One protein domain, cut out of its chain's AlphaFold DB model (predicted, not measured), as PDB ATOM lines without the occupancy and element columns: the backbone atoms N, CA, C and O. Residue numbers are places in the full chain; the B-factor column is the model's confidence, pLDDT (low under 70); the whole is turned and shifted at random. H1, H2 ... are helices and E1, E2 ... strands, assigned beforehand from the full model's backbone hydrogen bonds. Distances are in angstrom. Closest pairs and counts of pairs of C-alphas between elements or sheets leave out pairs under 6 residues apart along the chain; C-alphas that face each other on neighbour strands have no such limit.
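What this domain is: This is residues 64 to 204 of the 210 residues of an uncharacterized protein of Puniceicoccaceae bacterium (UniProt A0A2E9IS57). A twisted sheet of four strands curls round one long helix, H1, while the short helix H2 crosses the sheet over E4 and E5 and the hairpin E1 and E2 forms a separate two-stranded sheet, with E1 beside the later part of H1. The printed part has 141 residues, in the order H1 H2 E1 E2 E3 E4 E5 E6, of mixed class; the large sheet runs E3, E4, E5, E6, antiparallel throughout. It is elongated, 58 by 36 by 23 A, and only just compact, close to loose, with a radius of gyration of the C-alphas of 17.3 A.

Where its parts are: H1, residues 64 to 93, begins with C-alpha 64 at (-17.555, -43.609, 26.652) and spans 43.0 A. H2 is residues 96 to 105, E1 109 to 116, E2 121 to 128 and E3 133 to 142. E4, residues 149 to 163, spans 39.5 A. E5, residues 173 to 183, spans 32.9 A; E6, residues 195 to 204, ends with C-alpha 204 at (-59.658, -58.199, 22.955).

How they stand to each other: E3 to E6 form a meander, each strand the antiparallel neighbour of the one before: N 136 and O 155 are 2.8 A apart, N 158 and O 179 2.8 A, N 178 and O 200 2.8 A. H1 and H2 are on one face, making two layers; Met 92 and Lys 204 are the closest C-alphas of H1 and E6, 6.3 A. H2's height over the sheet is 9.5 A. In the hairpin E1 and E2, N 111 and O 126 are 2.8 A apart. E1 is apart from E3. In H1 and H2 every O i to N i+4 pair is within hydrogen-bond range.

The domain as a whole: The C-alphas farthest apart, Glu 145 and Gly 168, are 61.0 A apart. The printed part has no cut; the link E5 to E6 is long. Residues 115 to 120 and 166 to 169 have pLDDT under 70.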
ATOM      1  N   LEU A  64     -17.017 -42.959  25.452       93.81
ATOM      2  CA  LEU A  64     -17.555 -43.609  26.652       93.81
ATOM      3  C   LEU A  64     -18.757 -42.851  27.225       93.81
ATOM      4  O   LEU A  64     -19.790 -43.458  27.504       93.81
ATOM      5  N   ILE A  65     -18.665 -41.524  27.351       90.81
ATOM      6  CA  ILE A  65     -19.781 -40.695  27.832       90.81
ATOM      7  C   ILE A  65     -20.989 -40.822  26.899       90.81
ATOM      8  O   ILE A  65     -22.128 -40.925  27.361       90.81
ATOM      9  N   GLN A  66     -20.763 -40.819  25.584       90.00
ATOM     10  CA  GLN A  66     -21.836 -40.990  24.611       90.00
ATOM     11  C   GLN A  66     -22.461 -42.385  24.701       90.00
ATOM     12  O   GLN A  66     -23.686 -42.497  24.707       90.00
ATOM     13  N   SER A  67     -21.641 -43.428  24.843       91.94
ATOM     14  CA  SER A  67     -22.108 -44.800  25.029       91.94
ATOM     15  C   SER A  67     -22.996 -44.919  26.265       91.94
ATOM     16  O   SER A  67     -24.082 -45.479  26.172       91.94
ATOM     17  N   LEU A  68     -22.596 -44.330  27.398       88.12
ATOM     18  CA  LEU A  68     -23.396 -44.339  28.627       88.12
ATOM     19  C   LEU A  68     -24.763 -43.668  28.437       88.12
ATOM     20  O   LEU A  68     -25.777 -44.194  28.893       88.12
ATOM     21  N   LYS A  69     -24.809 -42.536  27.722       86.81
ATOM     22  CA  LYS A  69     -26.069 -41.836  27.418       86.81
ATOM     23  C   LYS A  69     -27.000 -42.674  26.542       86.81
ATOM     24  O   LYS A  69     -28.205 -42.696  26.782       86.81
ATOM     25  N   VAL A  70     -26.455 -43.359  25.536       88.50
ATOM     26  CA  VAL A  70     -27.235 -44.242  24.658       88.50
ATOM     27  C   VAL A  70     -27.750 -45.450  25.436       88.50
ATOM     28  O   VAL A  70     -28.927 -45.783  25.323       88.50
ATOM     29  N   SER A  71     -26.909 -46.074  26.263       88.88
ATOM     30  CA  SER A  71     -27.315 -47.200  27.108       88.88
ATOM     31  C   SER A  71     -28.440 -46.825  28.073       88.88
ATOM     32  O   SER A  71     -29.395 -47.584  28.193       88.88
ATOM     33  N   ASP A  72     -28.372 -45.653  28.712       85.69
ATOM     34  CA  ASP A  72     -29.451 -45.163  29.577       85.69
ATOM     35  C   ASP A  72     -30.763 -44.983  28.801       85.69
ATOM     36  O   ASP A  72     -31.807 -45.489  29.200       85.69
ATOM     37  N   GLN A  73     -30.699 -44.356  27.624       86.69
ATOM     38  CA  GLN A  73     -31.875 -44.170  26.776       86.69
ATOM     39  C   GLN A  73     -32.509 -45.503  26.357       86.69
ATOM     40  O   GLN A  73     -33.734 -45.636  26.365       86.69
ATOM     41  N   VAL A  74     -31.690 -46.486  25.978       89.75
ATOM     42  CA  VAL A  74     -32.163 -47.823  25.603       89.75
ATOM     43  C   VAL A  74     -32.789 -48.526  26.802       89.75
ATOM     44  O   VAL A  74     -33.864 -49.104  26.655       89.75
ATOM     45  N   LEU A  75     -32.168 -48.438  27.980       89.88
ATOM     46  CA  LEU A  75     -32.694 -49.033  29.204       89.88
ATOM     47  C   LEU A  75     -34.051 -48.425  29.569       89.88
ATOM     48  O   LEU A  75     -35.022 -49.161  29.694       89.88
ATOM     49  N   SER A  76     -34.152 -47.095  29.650       90.31
ATOM     50  CA  SER A  76     -35.413 -46.401  29.940       90.31
ATOM     51  C   SER A  76     -36.514 -46.773  28.946       90.31
ATOM     52  O   SER A  76     -37.628 -47.115  29.343       90.31
ATOM     53  N   ARG A  77     -36.191 -46.777  27.646       91.19
ATOM     54  CA  ARG A  77     -37.138 -47.155  26.593       91.19
ATOM     55  C   ARG A  77     -37.604 -48.599  26.737       91.19
ATOM     56  O   ARG A  77     -38.800 -48.858  26.617       91.19
ATOM     57  N   SER A  78     -36.667 -49.522  26.939       91.81
ATOM     58  CA  SER A  78     -36.963 -50.947  27.064       91.81
ATOM     59  C   SER A  78     -37.823 -51.207  28.292       91.81
ATOM     60  O   SER A  78     -38.840 -51.873  28.174       91.81
ATOM     61  N   THR A  79     -37.474 -50.625  29.440       90.75
ATOM     62  CA  THR A  79     -38.239 -50.769  30.683       90.75
ATOM     63  C   THR A  79     -39.658 -50.223  30.536       90.75
ATOM     64  O   THR A  79     -40.615 -50.913  30.880       90.75
ATOM     65  N   ALA A  80     -39.819 -49.021  29.971       91.00
ATOM     66  CA  ALA A  80     -41.140 -48.441  29.733       91.00
ATOM     67  C   ALA A  80     -41.988 -49.320  28.799       91.00
ATOM     68  O   ALA A  80     -43.168 -49.552  29.063       91.00
ATOM     69  N   HIS A  81     -41.375 -49.849  27.736       93.19
ATOM     70  CA  HIS A  81     -42.050 -50.737  26.796       93.19
ATOM     71  C   HIS A  81     -42.456 -52.069  27.436       93.19
ATOM     72  O   HIS A  81     -43.595 -52.494  27.273       93.19
ATOM     73  N   SER A  82     -41.563 -52.706  28.199       92.06
ATOM     74  CA  SER A  82     -41.854 -53.959  28.903       92.06
ATOM     75  C   SER A  82     -42.990 -53.800  29.911       92.06
ATOM     76  O   SER A  82     -43.816 -54.696  30.047       92.06
ATOM     77  N   ILE A  83     -43.076 -52.653  30.586       89.94
ATOM     78  CA  ILE A  83     -44.166 -52.369  31.528       89.94
ATOM     79  C   ILE A  83     -45.485 -52.143  30.786       89.94
ATOM     80  O   ILE A  83     -46.506 -52.701  31.181       89.94
ATOM     81  N   ALA A  84     -45.469 -51.399  29.675       91.44
ATOM     82  CA  ALA A  84     -46.646 -51.260  28.820       91.44
ATOM     83  C   ALA A  84     -47.121 -52.619  28.273       91.44
ATOM     84  O   ALA A  84     -48.322 -52.886  28.257       91.44
ATOM     85  N   LEU A  85     -46.194 -53.501  27.886       91.75
ATOM     86  CA  LEU A  85     -46.508 -54.867  27.470       91.75
ATOM     87  C   LEU A  85     -47.116 -55.683  28.619       91.75
ATOM     88  O   LEU A  85     -48.154 -56.303  28.425       91.75
ATOM     89  N   GLY A  86     -46.545 -55.614  29.825       90.12
ATOM     90  CA  GLY A  86     -47.094 -56.293  31.002       90.12
ATOM     91  C   GLY A  86     -48.519 -55.841  31.339       90.12
ATOM     92  O   GLY A  86     -49.382 -56.669  31.621       90.12
ATOM     93  N   TYR A  87     -48.821 -54.543  31.234       90.88
ATOM     94  CA  TYR A  87     -50.201 -54.062  31.369       90.88
ATOM     95  C   TYR A  87     -51.098 -54.527  30.220       90.88
ATOM     96  O   TYR A  87     -52.255 -54.868  30.457       90.88
ATOM     97  N   SER A  88     -50.581 -54.588  28.990       91.88
ATOM     98  CA  SER A  88     -51.319 -55.146  27.854       91.88
ATOM     99  C   SER A  88     -51.690 -56.608  28.093       91.88
ATOM    100  O   SER A  88     -52.815 -57.004  27.808       91.88
ATOM    101  N   GLU A  89     -50.782 -57.411  28.641       90.31
ATOM    102  CA  GLU A  89     -51.038 -58.811  28.989       90.31
ATOM    103  C   GLU A  89     -52.103 -58.932  30.083       90.31
ATOM    104  O   GLU A  89     -53.021 -59.742  29.963       90.31
ATOM    105  N   GLN A  90     -52.050 -58.076  31.108       90.94
ATOM    106  CA  GLN A  90     -53.084 -58.036  32.145       90.94
ATOM    107  C   GLN A  90     -54.453 -57.652  31.578       90.94
ATOM    108  O   GLN A  90     -55.447 -58.304  31.885       90.94
ATOM    109  N   LEU A  91     -54.518 -56.655  30.693       90.19
ATOM    110  CA  LEU A  91     -55.752 -56.286  29.992       90.19
ATOM    111  C   LEU A  91     -56.277 -57.420  29.106       90.19
ATOM    112  O   LEU A  91     -57.485 -57.603  28.979       90.19
ATOM    113  N   MET A  92     -55.385 -58.221  28.530       88.12
ATOM    114  CA  MET A  92     -55.781 -59.421  27.801       88.12
ATOM    115  C   MET A  92     -56.279 -60.537  28.724       88.12
ATOM    116  O   MET A  92     -57.094 -61.346  28.280       88.12
ATOM    117  N   ALA A  93     -55.870 -60.573  29.993       87.56
ATOM    118  CA  ALA A  93     -56.421 -61.485  30.998       87.56
ATOM    119  C   ALA A  93     -57.783 -61.021  31.551       87.56
ATOM    120  O   ALA A  93     -58.582 -61.856  31.975       87.56
ATOM    121  N   TYR A  94     -58.081 -59.719  31.494       88.69
ATOM    122  CA  TYR A  94     -59.377 -59.162  31.884       88.69
ATOM    123  C   TYR A  94     -60.539 -59.710  31.044       88.69
ATOM    124  O   TYR A  94     -60.381 -60.101  29.877       88.69
ATOM    125  N   SER A  95     -61.745 -59.728  31.623       88.25
ATOM    126  CA  SER A  95     -62.930 -60.131  30.871       88.25
ATOM    127  C   SER A  95     -63.359 -59.028  29.896       88.25
ATOM    128  O   SER A  95     -63.272 -57.831  30.175       88.25
ATOM    129  N   TYR A  96     -63.858 -59.434  28.725       88.62
ATOM    130  CA  TYR A  96     -64.350 -58.489  27.718       88.62
ATOM    131  C   TYR A  96     -65.491 -57.611  28.257       88.62
ATOM    132  O   TYR A  96     -65.530 -56.414  27.983       88.62
ATOM    133  N   ASN A  97     -66.416 -58.203  29.024       88.12
ATOM    134  CA  ASN A  97     -67.580 -57.486  29.545       88.12
ATOM    135  C   ASN A  97     -67.170 -56.410  30.552       88.12
ATOM    136  O   ASN A  97     -67.659 -55.294  30.440       88.12
ATOM    137  N   GLU A  98     -66.227 -56.693  31.455       89.12
ATOM    138  CA  GLU A  98     -65.724 -55.694  32.410       89.12
ATOM    139  C   GLU A  98     -65.065 -54.510  31.700       89.12
ATOM    140  O   GLU A  98     -65.352 -53.363  32.033       89.12
ATOM    141  N   LEU A  99     -64.233 -54.760  30.683       88.19
ATOM    142  CA  LEU A  99     -63.575 -53.687  29.928       88.19
ATOM    143  C   LEU A  99     -64.569 -52.868  29.100       88.19
ATOM    144  O   LEU A  99     -64.456 -51.644  29.017       88.19
ATOM    145  N   ARG A 100     -65.566 -53.522  28.500       89.44
ATOM    146  CA  ARG A 100     -66.641 -52.841  27.770       89.44
ATOM    147  C   ARG A 100     -67.489 -51.985  28.709       89.44
ATOM    148  O   ARG A 100     -67.824 -50.850  28.370       89.44
ATOM    149  N   ASP A 101     -67.843 -52.520  29.870       89.31
ATOM    150  CA  ASP A 101     -68.658 -51.817  30.854       89.31
ATOM    151  C   ASP A 101     -67.865 -50.630  31.423       89.31
ATOM    152  O   ASP A 101     -68.387 -49.517  31.433       89.31
ATOM    153  N   ALA A 102     -66.572 -50.806  31.719       89.06
ATOM    154  CA  ALA A 102     -65.660 -49.725  32.096       89.06
ATOM    155  C   ALA A 102     -65.561 -48.615  31.038       89.06
ATOM    156  O   ALA A 102     -65.620 -47.432  31.372       89.06
ATOM    157  N   LEU A 103     -65.486 -48.978  29.756       89.12
ATOM    158  CA  LEU A 103     -65.473 -48.012  28.656       89.12
ATOM    159  C   LEU A 103     -66.801 -47.253  28.529       89.12
ATOM    160  O   LEU A 103     -66.801 -46.042  28.328       89.12
ATOM    161  N   SER A 104     -67.933 -47.951  28.636       87.94
ATOM    162  CA  SER A 104     -69.263 -47.357  28.437       87.94
ATOM    163  C   SER A 104     -69.757 -46.526  29.625       87.94
ATOM    164  O   SER A 104     -70.423 -45.512  29.426       87.94
ATOM    165  N   LEU A 105     -69.422 -46.937  30.849       87.94
ATOM    166  CA  LEU A 105     -69.812 -46.265  32.088       87.94
ATOM    167  C   LEU A 105     -68.769 -45.240  32.552       87.94
ATOM    168  O   LEU A 105     -69.037 -44.474  33.474       87.94
ATOM    169  N   GLY A 106     -67.578 -45.233  31.939       85.00
ATOM    170  CA  GLY A 106     -66.451 -44.410  32.375       85.00
ATOM    171  C   GLY A 106     -65.917 -44.809  33.752       85.00
ATOM    172  O   GLY A 106     -65.326 -43.981  34.447       85.00
ATOM    173  N   THR A 107     -66.156 -46.050  34.183       87.88
ATOM    174  CA  THR A 107     -65.656 -46.560  35.462       87.88
ATOM    175  C   THR A 107     -64.217 -47.034  35.310       87.88
ATOM    176  O   THR A 107     -63.821 -47.533  34.257       87.88
ATOM    177  N   GLY A 108     -63.424 -46.887  36.369       87.94
ATOM    178  CA  GLY A 108     -62.052 -47.378  36.363       87.94
ATOM    179  C   GLY A 108     -61.962 -48.905  36.430       87.94
ATOM    180  O   GLY A 108     -62.884 -49.570  36.899       87.94
ATOM    181  N   PHE A 109     -60.831 -49.445  35.990       88.81
ATOM    182  CA  PHE A 109     -60.435 -50.848  36.145       88.81
ATOM    183  C   PHE A 109     -59.060 -50.913  36.816       88.81
ATOM    184  O   PHE A 109     -58.249 -50.000  36.658       88.81
ATOM    185  N   THR A 110     -58.782 -51.970  37.578       90.12
ATOM    186  CA  THR A 110     -57.562 -52.044  38.397       90.12
ATOM    187  C   THR A 110     -56.534 -52.986  37.789       90.12
ATOM    188  O   THR A 110     -56.756 -54.185  37.687       90.12
ATOM    189  N   LEU A 111     -55.372 -52.476  37.410       87.19
ATOM    190  CA  LEU A 111     -54.239 -53.315  37.028       87.19
ATOM    191  C   LEU A 111     -53.319 -53.506  38.231       87.19
ATOM    192  O   LEU A 111     -53.221 -52.633  39.094       87.19
ATOM    193  N   VAL A 112     -52.644 -54.650  38.298       85.44
ATOM    194  CA  VAL A 112     -51.769 -55.002  39.419       85.44
ATOM    195  C   VAL A 112     -50.343 -55.087  38.912       85.44
ATOM    196  O   VAL A 112     -49.975 -56.003  38.181       85.44
ATOM    197  N   ALA A 113     -49.508 -54.132  39.298       77.94
ATOM    198  CA  ALA A 113     -48.081 -54.218  39.045       77.94
ATOM    199  C   ALA A 113     -47.429 -55.075  40.134       77.94
ATOM    200  O   ALA A 113     -47.526 -54.765  41.321       77.94
ATOM    201  N   THR A 114     -46.743 -56.140  39.731       73.00
ATOM    202  CA  THR A 114     -46.001 -57.006  40.650       73.00
ATOM    203  C   THR A 114     -44.513 -56.725  40.508       73.00
ATOM    204  O   THR A 114     -43.949 -56.887  39.428       73.00
ATOM    205  N   SER A 115     -43.871 -56.328  41.603       68.75
ATOM    206  CA  SER A 115     -42.420 -56.215  41.706       68.75
ATOM    207  C   SER A 115     -41.873 -57.406  42.491       68.75
ATOM    208  O   SER A 115     -42.292 -57.665  43.623       68.75
ATOM    209  N   LEU A 116     -40.943 -58.146  41.882       65.25
ATOM    210  CA  LEU A 116     -40.161 -59.174  42.567       65.25
ATOM    211  C   LEU A 116     -38.908 -58.517  43.156       65.25
ATOM    212  O   LEU A 116     -37.960 -58.224  42.430       65.25
ATOM    213  N   GLY A 117     -38.918 -58.282  44.469       63.09
ATOM    214  CA  GLY A 117     -37.723 -57.924  45.230       63.09
ATOM    215  C   GLY A 117     -36.945 -59.156  45.704       63.09
ATOM    216  O   GLY A 117     -37.379 -60.291  45.521       63.09
ATOM    217  N   ASP A 118     -35.814 -58.923  46.379       61.72
ATOM    218  CA  ASP A 118     -34.848 -59.957  46.809       61.72
ATOM    219  C   ASP A 118     -35.439 -61.002  47.786       61.72
ATOM    220  O   ASP A 118     -34.853 -62.054  48.024       61.72
ATOM    221  N   SER A 119     -36.616 -60.747  48.373       60.22
ATOM    222  CA  SER A 119     -37.321 -61.704  49.254       60.22
ATOM    223  C   SER A 119     -38.819 -61.432  49.448       60.22
ATOM    224  O   SER A 119     -39.502 -62.209  50.113       60.22
ATOM    225  N   THR A 120     -39.355 -60.334  48.909       64.75
ATOM    226  CA  THR A 120     -40.770 -59.964  49.049       64.75
ATOM    227  C   THR A 120     -41.350 -59.591  47.694       64.75
ATOM    228  O   THR A 120     -40.755 -58.838  46.921       64.75
ATOM    229  N   VAL A 121     -42.520 -60.151  47.397       71.25
ATOM    230  CA  VAL A 121     -43.319 -59.756  46.240       71.25
ATOM    231  C   VAL A 121     -44.160 -58.565  46.676       71.25
ATOM    232  O   VAL A 121     -45.046 -58.704  47.518       71.25
ATOM    233  N   SER A 122     -43.860 -57.390  46.133       70.12
ATOM    234  CA  SER A 122     -44.686 -56.203  46.331       70.12
ATOM    235  C   SER A 122     -45.685 -56.123  45.187       70.12
ATOM    236  O   SER A 122     -45.303 -56.190  44.019       70.12
ATOM    237  N   THR A 123     -46.967 -56.015  45.518       78.62
ATOM    238  CA  THR A 123     -48.025 -55.764  44.537       78.62
ATOM    239  C   THR A 123     -48.534 -54.348  44.732       78.62
ATOM    240  O   THR A 123     -48.775 -53.905  45.855       78.62
ATOM    241  N   VAL A 124     -48.651 -53.616  43.631       79.88
ATOM    242  CA  VAL A 124     -49.193 -52.263  43.600       79.88
ATOM    243  C   VAL A 124     -50.408 -52.290  42.692       79.88
ATOM    244  O   VAL A 124     -50.294 -52.454  41.479       79.88
ATOM    245  N   GLU A 125     -51.579 -52.141  43.298       85.50
ATOM    246  CA  GLU A 125     -52.831 -51.989  42.571       85.50
ATOM    247  C   GLU A 125     -52.972 -50.546  42.087       85.50
ATOM    248  O   GLU A 125     -52.784 -49.590  42.843       85.50
ATOM    249  N   GLN A 126     -53.299 -50.384  40.812       86.44
ATOM    250  CA  GLN A 126     -53.497 -49.089  40.181       86.44
ATOM    251  C   GLN A 126     -54.802 -49.094  39.403       86.44
ATOM    252  O   GLN A 126     -54.999 -49.907  38.502       86.44
ATOM    253  N   THR A 127     -55.688 -48.161  39.733       89.88
ATOM    254  CA  THR A 127     -56.928 -47.963  38.987       89.88
ATOM    255  C   THR A 127     -56.698 -47.009  37.825       89.88
ATOM    256  O   THR A 127     -56.301 -45.864  38.031       89.88
ATOM    257  N   PHE A 128     -57.005 -47.480  36.623       90.00
ATOM    258  CA  PHE A 128     -56.962 -46.722  35.383       90.00
ATOM    259  C   PHE A 128     -58.373 -46.405  34.905       90.00
ATOM    260  O   PHE A 128     -59.296 -47.198  35.080       90.00
ATOM    261  N   VAL A 129     -58.529 -45.260  34.249       92.12
ATOM    262  CA  VAL A 129     -59.744 -44.878  33.522       92.12
ATOM    263  C   VAL A 129     -59.359 -44.666  32.065       92.12
ATOM    264  O   VAL A 129     -58.333 -44.044  31.781       92.12
ATOM    265  N   PHE A 130     -60.165 -45.179  31.133       92.12
ATOM    266  CA  PHE A 130     -59.869 -45.031  29.709       92.12
ATOM    267  C   PHE A 130     -59.763 -43.553  29.302       92.12
ATOM    268  O   PHE A 130     -60.574 -42.722  29.711       92.12
ATOM    269  N   GLY A 131     -58.755 -43.226  28.493       89.88
ATOM    270  CA  GLY A 131     -58.494 -41.869  28.011       89.88
ATOM    271  C   GLY A 131     -57.865 -40.923  29.030       89.88
ATOM    272  O   GLY A 131     -57.576 -39.778  28.682       89.88
ATOM    273  N   GLN A 132     -57.626 -41.365  30.270       91.69
ATOM    274  CA  GLN A 132     -56.946 -40.552  31.275       91.69
ATOM    275  C   GLN A 132     -55.459 -40.878  31.339       91.69
ATOM    276  O   GLN A 132     -55.053 -42.040  31.383       91.69
ATOM    277  N   GLN A 133     -54.647 -39.822  31.367       92.06
ATOM    278  CA  GLN A 133     -53.215 -39.946  31.575       92.06
ATOM    279  C   GLN A 133     -52.922 -40.080  33.069       92.06
ATOM    280  O   GLN A 133     -53.268 -39.206  33.864       92.06
ATOM    281  N   GLN A 134     -52.200 -41.132  33.428       90.44
ATOM    282  CA  GLN A 134     -51.720 -41.379  34.776       90.44
ATOM    283  C   GLN A 134     -50.197 -41.308  34.806       90.44
ATOM    284  O   GLN A 134     -49.507 -41.948  34.010       90.44
ATOM    285  N   GLN A 135     -49.661 -40.501  35.719       89.75
ATOM    286  CA  GLN A 135     -48.225 -40.431  35.959       89.75
ATOM    287  C   GLN A 135     -47.841 -41.416  37.059       89.75
ATOM    288  O   GLN A 135     -48.483 -41.480  38.105       89.75
ATOM    289  N   GLN A 136     -46.769 -42.160  36.820       87.88
ATOM    290  CA  GLN A 136     -46.203 -43.106  37.761       87.88
ATOM    291  C   GLN A 136     -44.681 -43.033  37.763       87.88
ATOM    292  O   GLN A 136     -44.048 -42.746  36.745       87.88
ATOM    293  N   LEU A 137     -44.092 -43.314  38.920       87.44
ATOM    294  CA  LEU A 137     -42.651 -43.428  39.063       87.44
ATOM    295  C   LEU A 137     -42.267 -44.905  39.011       87.44
ATOM    296  O   LEU A 137     -42.688 -45.692  39.854       87.44
ATOM    297  N   ILE A 138     -41.464 -45.271  38.019       85.88
ATOM    298  CA  ILE A 138     -40.980 -46.636  37.848       85.88
ATOM    299  C   ILE A 138     -39.605 -46.728  38.492       85.88
ATOM    300  O   ILE A 138     -38.679 -46.025  38.091       85.88
ATOM    301  N   VAL A 139     -39.468 -47.588  39.496       84.94
ATOM    302  CA  VAL A 139     -38.177 -47.881  40.121       84.94
ATOM    303  C   VAL A 139     -37.458 -48.916  39.261       84.94
ATOM    304  O   VAL A 139     -37.980 -49.999  39.022       84.94
ATOM    305  N   MET A 140     -36.285 -48.551  38.749       82.69
ATOM    306  CA  MET A 140     -35.465 -49.405  37.885       82.69
ATOM    307  C   MET A 140     -34.364 -50.122  38.661       82.69
ATOM    308  O   MET A 140     -33.925 -51.185  38.234       82.69
ATOM    309  N   ASP A 141     -33.905 -49.529  39.763       82.81
ATOM    310  CA  ASP A 141     -32.858 -50.097  40.607       82.81
ATOM    311  C   ASP A 141     -33.040 -49.653  42.064       82.81
ATOM    312  O   ASP A 141     -33.449 -48.514  42.320       82.81
ATOM    313  N   ILE A 142     -32.728 -50.550  42.999       82.56
ATOM    314  CA  ILE A 142     -32.846 -50.348  44.446       82.56
ATOM    315  C   ILE A 142     -31.529 -50.690  45.128       82.56
ATOM    316  O   ILE A 142     -30.846 -51.647  44.762       82.56
ATOM    317  N   ASP A 143     -31.194 -49.932  46.162       82.94
ATOM    318  CA  ASP A 143     -30.095 -50.294  47.039       82.94
ATOM    319  C   ASP A 143     -30.524 -51.462  47.930       82.94
ATOM    320  O   ASP A 143     -31.594 -51.452  48.538       82.94
ATOM    321  N   ARG A 144     -29.687 -52.496  47.991       78.50
ATOM    322  CA  ARG A 144     -29.994 -53.728  48.722       78.50
ATOM    323  C   ARG A 144     -29.990 -53.524  50.231       78.50
ATOM    324  O   ARG A 144     -30.695 -54.247  50.928       78.50
ATOM    325  N   GLU A 145     -29.208 -52.567  50.727       81.62
ATOM    326  CA  GLU A 145     -29.088 -52.317  52.164       81.62
ATOM    327  C   GLU A 145     -30.159 -51.341  52.659       81.62
ATOM    328  O   GLU A 145     -30.855 -51.635  53.631       81.62
ATOM    329  N   SER A 146     -30.325 -50.202  51.981       78.94
ATOM    330  CA  SER A 146     -31.276 -49.158  52.390       78.94
ATOM    331  C   SER A 146     -32.697 -49.344  51.843       78.94
ATOM    332  O   SER A 146     -33.623 -48.707  52.342       78.94
ATOM    333  N   GLN A 147     -32.888 -50.205  50.835       76.12
ATOM    334  CA  GLN A 147     -34.123 -50.322  50.041       76.12
ATOM    335  C   GLN A 147     -34.562 -49.017  49.359       76.12
ATOM    336  O   GLN A 147     -35.685 -48.921  48.857       76.12
ATOM    337  N   GLU A 148     -33.687 -48.012  49.297       80.94
ATOM    338  CA  GLU A 148     -33.987 -46.765  48.613       80.94
ATOM    339  C   GLU A 148     -33.795 -46.913  47.092       80.94
ATOM    340  O   GLU A 148     -32.897 -47.632  46.635       80.94
ATOM    341  N   PRO A 149     -34.619 -46.241  46.265       78.44
ATOM    342  CA  PRO A 149     -34.445 -46.252  44.818       78.44
ATOM    343  C   PRO A 149     -33.116 -45.596  44.422       78.44
ATOM    344  O   PRO A 149     -32.963 -44.381  44.528       78.44
ATOM    345  N   ILE A 150     -32.180 -46.378  43.880       83.38
ATOM    346  CA  ILE A 150     -30.959 -45.845  43.248       83.38
ATOM    347  C   ILE A 150     -31.337 -45.157  41.940       83.38
ATOM    348  O   ILE A 150     -30.786 -44.117  41.569       83.38
ATOM    349  N   ARG A 151     -32.284 -45.758  41.212       83.00
ATOM    350  CA  ARG A 151     -32.679 -45.284  39.895       83.00
ATOM    351  C   ARG A 151     -34.175 -45.374  39.705       83.00
ATOM    352  O   ARG A 151     -34.769 -46.445  39.805       83.00
ATOM    353  N   SER A 152     -34.771 -44.247  39.348       86.31
ATOM    354  CA  SER A 152     -36.191 -44.144  39.045       86.31
ATOM    355  C   SER A 152     -36.429 -43.389  37.739       86.31
ATOM    356  O   SER A 152     -35.573 -42.642  37.255       86.31
ATOM    357  N   MET A 153     -37.584 -43.651  37.138       89.44
ATOM    358  CA  MET A 153     -37.988 -43.135  35.839       89.44
ATOM    359  C   MET A 153     -39.447 -42.668  35.892       89.44
ATOM    360  O   MET A 153     -40.355 -43.497  36.025       89.44
ATOM    361  N   PRO A 154     -39.704 -41.356  35.770       90.81
ATOM    362  CA  PRO A 154     -41.053 -40.843  35.593       90.81
ATOM    363  C   PRO A 154     -41.640 -41.360  34.282       90.81
ATOM    364  O   PRO A 154     -41.000 -41.315  33.228       90.81
ATOM    365  N   THR A 155     -42.869 -41.857  34.357       90.88
ATOM    366  CA  THR A 155     -43.575 -42.441  33.219       90.88
ATOM    367  C   THR A 155     -45.017 -41.956  33.220       90.88
ATOM    368  O   THR A 155     -45.649 -41.870  34.268       90.88
ATOM    369  N   ARG A 156     -45.548 -41.621  32.050       92.94
ATOM    370  CA  ARG A 156     -46.953 -41.277  31.830       92.94
ATOM    371  C   ARG A 156     -47.574 -42.401  31.017       92.94
ATOM    372  O   ARG A 156     -47.011 -42.780  29.994       92.94
ATOM    373  N   LEU A 157     -48.701 -42.927  31.465       92.94
ATOM    374  CA  LEU A 157     -49.455 -43.976  30.787       92.94
ATOM    375  C   LEU A 157     -50.861 -43.477  30.498       92.94
ATOM    376  O   LEU A 157     -51.496 -42.890  31.365       92.94
ATOM    377  N   THR A 158     -51.342 -43.733  29.292       94.25
ATOM    378  CA  THR A 158     -52.727 -43.494  28.892       94.25
ATOM    379  C   THR A 158     -53.241 -44.763  28.241       94.25
ATOM    380  O   THR A 158     -52.669 -45.232  27.259       94.25
ATOM    381  N   ILE A 159     -54.306 -45.337  28.793       93.12
ATOM    382  CA  ILE A 159     -54.947 -46.515  28.211       93.12
ATOM    383  C   ILE A 159     -56.184 -46.032  27.468       93.12
ATOM    384  O   ILE A 159     -57.108 -45.488  28.062       93.12
ATOM    385  N   ASN A 160     -56.197 -46.225  26.160       92.56
ATOM    386  CA  ASN A 160     -57.294 -45.897  25.268       92.56
ATOM    387  C   ASN A 160     -57.969 -47.186  24.804       92.56
ATOM    388  O   ASN A 160     -57.305 -48.203  24.610       92.56
ATOM    389  N   ALA A 161     -59.282 -47.145  24.596       90.56
ATOM    390  CA  ALA A 161     -60.007 -48.257  24.000       90.56
ATOM    391  C   ALA A 161     -61.020 -47.758  22.970       90.56
ATOM    392  O   ALA A 161     -61.739 -46.789  23.203       90.56
ATOM    393  N   THR A 162     -61.083 -48.456  21.841       88.44
ATOM    394  CA  THR A 162     -62.030 -48.203  20.758       88.44
ATOM    395  C   THR A 162     -62.864 -49.453  20.534       88.44
ATOM    396  O   THR A 162     -62.332 -50.552  20.362       88.44
ATOM    397  N   SER A 163     -64.188 -49.303  20.529       84.50
ATOM    398  CA  SER A 163     -65.076 -50.419  20.213       84.50
ATOM    399  C   SER A 163     -65.100 -50.692  18.715       84.50
ATOM    400  O   SER A 163     -65.407 -49.809  17.917       84.50
ATOM    401  N   LEU A 164     -64.835 -51.944  18.344       83.94
ATOM    402  CA  LEU A 164     -64.930 -52.436  16.968       83.94
ATOM    403  C   LEU A 164     -66.322 -53.006  16.654       83.94
ATOM    404  O   LEU A 164     -66.539 -53.610  15.606       83.94
ATOM    405  N   ASN A 165     -67.296 -52.769  17.536       76.06
ATOM    406  CA  ASN A 165     -68.682 -53.191  17.361       76.06
ATOM    407  C   ASN A 165     -69.483 -52.235  16.450       76.06
ATOM    408  O   ASN A 165     -70.681 -52.033  16.634       76.06
ATOM    409  N   SER A 166     -68.816 -51.586  15.493       67.50
ATOM    410  CA  SER A 166     -69.425 -50.631  14.566       67.50
ATOM    411  C   SER A 166     -69.049 -50.976  13.121       67.50
ATOM    412  O   SER A 166     -67.900 -51.298  12.832       67.50
ATOM    413  N   GLY A 167     -70.032 -50.967  12.211       66.69
ATOM    414  CA  GLY A 167     -69.850 -51.320  10.794       66.69
ATOM    415  C   GLY A 167     -70.837 -52.377  10.278       66.69
ATOM    416  O   GLY A 167     -71.778 -52.756  10.972       66.69
ATOM    417  N   GLY A 168     -70.634 -52.840   9.037       66.38
ATOM    418  CA  GLY A 168     -71.501 -53.834   8.377       66.38
ATOM    419  C   GLY A 168     -71.343 -55.271   8.898       66.38
ATOM    420  O   GLY A 168     -72.239 -56.090   8.718       66.38
ATOM    421  N   THR A 169     -70.230 -55.563   9.573       68.44
ATOM    422  CA  THR A 169     -69.951 -56.834  10.258       68.44
ATOM    423  C   THR A 169     -69.514 -56.528  11.693       68.44
ATOM    424  O   THR A 169     -68.316 -56.368  11.935       68.44
ATOM    425  N   PRO A 170     -70.460 -56.365  12.634       72.62
ATOM    426  CA  PRO A 170     -70.139 -56.038  14.018       72.62
ATOM    427  C   PRO A 170     -69.337 -57.174  14.653       72.62
ATOM    428  O   PRO A 170     -69.811 -58.307  14.759       72.62
ATOM    429  N   LEU A 171     -68.109 -56.867  15.066       74.06
ATOM    430  CA  LEU A 171     -67.286 -57.768  15.858       74.06
ATOM    431  C   LEU A 171     -67.392 -57.343  17.320       74.06
ATOM    432  O   LEU A 171     -67.171 -56.179  17.658       74.06
ATOM    433  N   SER A 172     -67.691 -58.296  18.200       82.81
ATOM    434  CA  SER A 172     -67.607 -58.103  19.651       82.81
ATOM    435  C   SER A 172     -66.139 -58.044  20.073       82.81
ATOM    436  O   SER A 172     -65.607 -59.002  20.632       82.81
ATOM    437  N   ALA A 173     -65.469 -56.946  19.724       85.25
ATOM    438  CA  ALA A 173     -64.058 -56.709  19.976       85.25
ATOM    439  C   ALA A 173     -63.784 -55.259  20.408       85.25
ATOM    440  O   ALA A 173     -64.470 -54.315  20.005       85.25
ATOM    441  N   LEU A 174     -62.765 -55.103  21.244       87.56
ATOM    442  CA  LEU A 174     -62.214 -53.839  21.713       87.56
ATOM    443  C   LEU A 174     -60.757 -53.761  21.252       87.56
ATOM    444  O   LEU A 174     -59.964 -54.651  21.562       87.56
ATOM    445  N   GLU A 175     -60.403 -52.702  20.528       90.00
ATOM    446  CA  GLU A 175     -59.005 -52.340  20.305       90.00
ATOM    447  C   GLU A 175     -58.539 -51.496  21.490       90.00
ATOM    448  O   GLU A 175     -59.098 -50.437  21.758       90.00
ATOM    449  N   ILE A 176     -57.517 -51.964  22.193       91.88
ATOM    450  CA  ILE A 176     -56.906 -51.291  23.333       91.88
ATOM    451  C   ILE A 176     -55.547 -50.760  22.886       91.88
ATOM    452  O   ILE A 176     -54.723 -51.501  22.352       91.88
ATOM    453  N   THR A 177     -55.306 -49.474  23.110       93.75
ATOM    454  CA  THR A 177     -54.023 -48.815  22.854       93.75
ATOM    455  C   THR A 177     -53.471 -48.282  24.170       93.75
ATOM    456  O   THR A 177     -54.125 -47.498  24.845       93.75
ATOM    457  N   ILE A 178     -52.270 -48.712  24.544       94.00
ATOM    458  CA  ILE A 178     -51.535 -48.203  25.701       94.00
ATOM    459  C   ILE A 178     -50.469 -47.253  25.178       94.00
ATOM    460  O   ILE A 178     -49.438 -47.689  24.661       94.00
ATOM    461  N   ASP A 179     -50.722 -45.960  25.324       95.12
ATOM    462  CA  ASP A 179     -49.768 -44.909  25.011       95.12
ATOM    463  C   ASP A 179     -48.923 -44.629  26.251       95.12
ATOM    464  O   ASP A 179     -49.442 -44.368  27.337       95.12
ATOM    465  N   TYR A 180     -47.605 -44.691  26.101       94.31
ATOM    466  CA  TYR A 180     -46.678 -44.457  27.195       94.31
ATOM    467  C   TYR A 180     -45.644 -43.407  26.818       94.31
ATOM    468  O   TYR A 180     -45.174 -43.322  25.684       94.31
ATOM    469  N   SER A 181     -45.269 -42.603  27.804       93.56
ATOM    470  CA  SER A 181     -44.175 -41.647  27.704       93.56
ATOM    471  C   SER A 181     -43.239 -41.823  28.886       93.56
ATOM    472  O   SER A 181     -43.704 -42.006  30.005       93.56
ATOM    473  N   TYR A 182     -41.933 -41.753  28.671       92.75
ATOM    474  CA  TYR A 182     -40.922 -41.931  29.711       92.75
ATOM    475  C   TYR A 182     -39.894 -40.807  29.674       92.75
ATOM    476  O   TYR A 182     -39.553 -40.288  28.608       92.75
ATOM    477  N   LEU A 183     -39.382 -40.445  30.847       91.00
ATOM    478  CA  LEU A 183     -38.355 -39.423  30.988       91.00
ATOM    479  C   LEU A 183     -37.030 -40.051  31.417       91.00
ATOM    480  O   LEU A 183     -36.981 -40.811  32.380       91.00
ATOM    481  N   ARG A 184     -35.936 -39.708  30.732       81.69
ATOM    482  CA  ARG A 184     -34.600 -40.158  31.153       81.69
ATOM    483  C   ARG A 184     -34.221 -39.550  32.507       81.69
ATOM    484  O   ARG A 184     -34.631 -38.433  32.835       81.69
ATOM    485  N   SER A 185     -33.374 -40.256  33.249       74.81
ATOM    486  CA  SER A 185     -32.883 -39.774  34.539       74.81
ATOM    487  C   SER A 185     -32.139 -38.435  34.389       74.81
ATOM    488  O   SER A 185     -31.421 -38.206  33.412       74.81
ATOM    489  N   GLY A 186     -32.346 -37.519  35.338       73.62
ATOM    490  CA  GLY A 186     -31.699 -36.203  35.348       73.62
ATOM    491  C   GLY A 186     -32.267 -35.174  34.361       73.62
ATOM    492  O   GLY A 186     -31.677 -34.109  34.189       73.62
ATOM    493  N   VAL A 187     -33.399 -35.454  33.709       79.31
ATOM    494  CA  VAL A 187     -34.150 -34.455  32.933       79.31
ATOM    495  C   VAL A 187     -35.318 -33.920  33.745       79.31
ATOM    496  O   VAL A 187     -35.920 -34.639  34.531       79.31
ATOM    497  N   SER A 188     -35.634 -32.638  33.556       78.81
ATOM    498  CA  SER A 188     -36.784 -32.011  34.203       78.81
ATOM    499  C   SER A 188     -38.100 -32.463  33.567       78.81
ATOM    500  O   SER A 188     -38.257 -32.392  32.349       78.81
ATOM    501  N   GLU A 189     -39.064 -32.854  34.401       81.50
ATOM    502  CA  GLU A 189     -40.410 -33.271  33.981       81.50
ATOM    503  C   GLU A 189     -41.207 -32.167  33.269       81.50
ATOM    504  O   GLU A 189     -42.130 -32.475  32.516       81.50
ATOM    505  N   SER A 190     -40.837 -30.895  33.474       81.62
ATOM    506  CA  SER A 190     -41.479 -29.734  32.842       81.62
ATOM    507  C   SER A 190     -41.164 -29.595  31.350       81.62
ATOM    508  O   SER A 190     -41.820 -28.828  30.649       81.62
ATOM    509  N   ASN A 191     -40.158 -30.319  30.852       84.31
ATOM    510  CA  ASN A 191     -39.788 -30.297  29.447       84.31
ATOM    511  C   ASN A 191     -40.521 -31.403  28.678       84.31
ATOM    512  O   ASN A 191     -39.997 -32.506  28.522       84.31
ATOM    513  N   ASP A 192     -41.709 -31.092  28.154       81.19
ATOM    514  CA  ASP A 192     -42.528 -32.051  27.400       81.19
ATOM    515  C   ASP A 192     -41.812 -32.629  26.163       81.19
ATOM    516  O   ASP A 192     -42.003 -33.794  25.827       81.19
ATOM    517  N   ALA A 193     -40.904 -31.877  25.532       83.69
ATOM    518  CA  ALA A 193     -40.139 -32.358  24.377       83.69
ATOM    519  C   ALA A 193     -39.085 -33.423  24.733       83.69
ATOM    520  O   ALA A 193     -38.526 -34.063  23.842       83.69
ATOM    521  N   ALA A 194     -38.774 -33.600  26.018       84.81
ATOM    522  CA  ALA A 194     -37.786 -34.571  26.470       84.81
ATOM    523  C   ALA A 194     -38.379 -35.943  26.819       84.81
ATOM    524  O   ALA A 194     -37.626 -36.865  27.146       84.81
ATOM    525  N   TRP A 195     -39.703 -36.085  26.739       89.50
ATOM    526  CA  TRP A 195     -40.386 -37.353  26.943       89.50
ATOM    527  C   TRP A 195     -40.242 -38.230  25.699       89.50
ATOM    528  O   TRP A 195     -40.658 -37.865  24.601       89.50
ATOM    529  N   GLY A 196     -39.652 -39.411  25.870       89.88
ATOM    530  CA  GLY A 196     -39.696 -40.444  24.843       89.88
ATOM    531  C   GLY A 196     -41.082 -41.076  24.828       89.88
ATOM    532  O   GLY A 196     -41.605 -41.386  25.892       89.88
ATOM    533  N   THR A 197     -41.670 -41.288  23.653       93.31
ATOM    534  CA  THR A 197     -43.015 -41.868  23.518       93.31
ATOM    535  C   THR A 197     -42.977 -43.261  22.894       93.31
ATOM    536  O   THR A 197     -42.018 -43.650  22.218       93.31
ATOM    537  N   GLY A 198     -44.034 -44.029  23.128       92.62
ATOM    538  CA  GLY A 198     -44.312 -45.283  22.447       92.62
ATOM    539  C   GLY A 198     -45.756 -45.717  22.671       92.62
ATOM    540  O   GLY A 198     -46.465 -45.146  23.495       92.62
ATOM    541  N   SER A 199     -46.189 -46.726  21.920       93.62
ATOM    542  CA  SER A 199     -47.547 -47.263  22.010       93.62
ATOM    543  C   SER A 199     -47.535 -48.781  21.870       93.62
ATOM    544  O   SER A 199     -46.819 -49.310  21.016       93.62
ATOM    545  N   VAL A 200     -48.359 -49.471  22.653       93.50
ATOM    546  CA  VAL A 200     -48.661 -50.900  22.494       93.50
ATOM    547  C   VAL A 200     -50.132 -51.037  22.125       93.50
ATOM    548  O   VAL A 200     -50.973 -50.350  22.696       93.50
ATOM    549  N   LYS A 201     -50.450 -51.904  21.162       91.94
ATOM    550  CA  LYS A 201     -51.829 -52.173  20.745       91.94
ATOM    551  C   LYS A 201     -52.168 -53.637  20.964       91.94
ATOM    552  O   LYS A 201     -51.369 -54.506  20.625       91.94
ATOM    553  N   ALA A 202     -53.364 -53.890  21.475       88.94
ATOM    554  CA  ALA A 202     -53.920 -55.221  21.647       88.94
ATOM    555  C   ALA A 202     -55.400 -55.225  21.262       88.94
ATOM    556  O   ALA A 202     -56.089 -54.215  21.390       88.94
ATOM    557  N   VAL A 203     -55.897 -56.365  20.791       87.62
ATOM    558  CA  VAL A 203     -57.312 -56.538  20.452       87.62
ATOM    559  C   VAL A 203     -57.885 -57.624  21.342       87.62
ATOM    560  O   VAL A 203     -57.423 -58.762  21.319       87.62
ATOM    561  N   LYS A 204     -58.911 -57.269  22.114       85.94
ATOM    562  CA  LYS A 204     -59.658 -58.199  22.955       85.94
ATOM    563  C   LYS A 204     -61.000 -58.486  22.300       85.94
ATOM    564  O   LYS A 204     -61.817 -57.582  22.152       85.94
TER     565      LYS A 204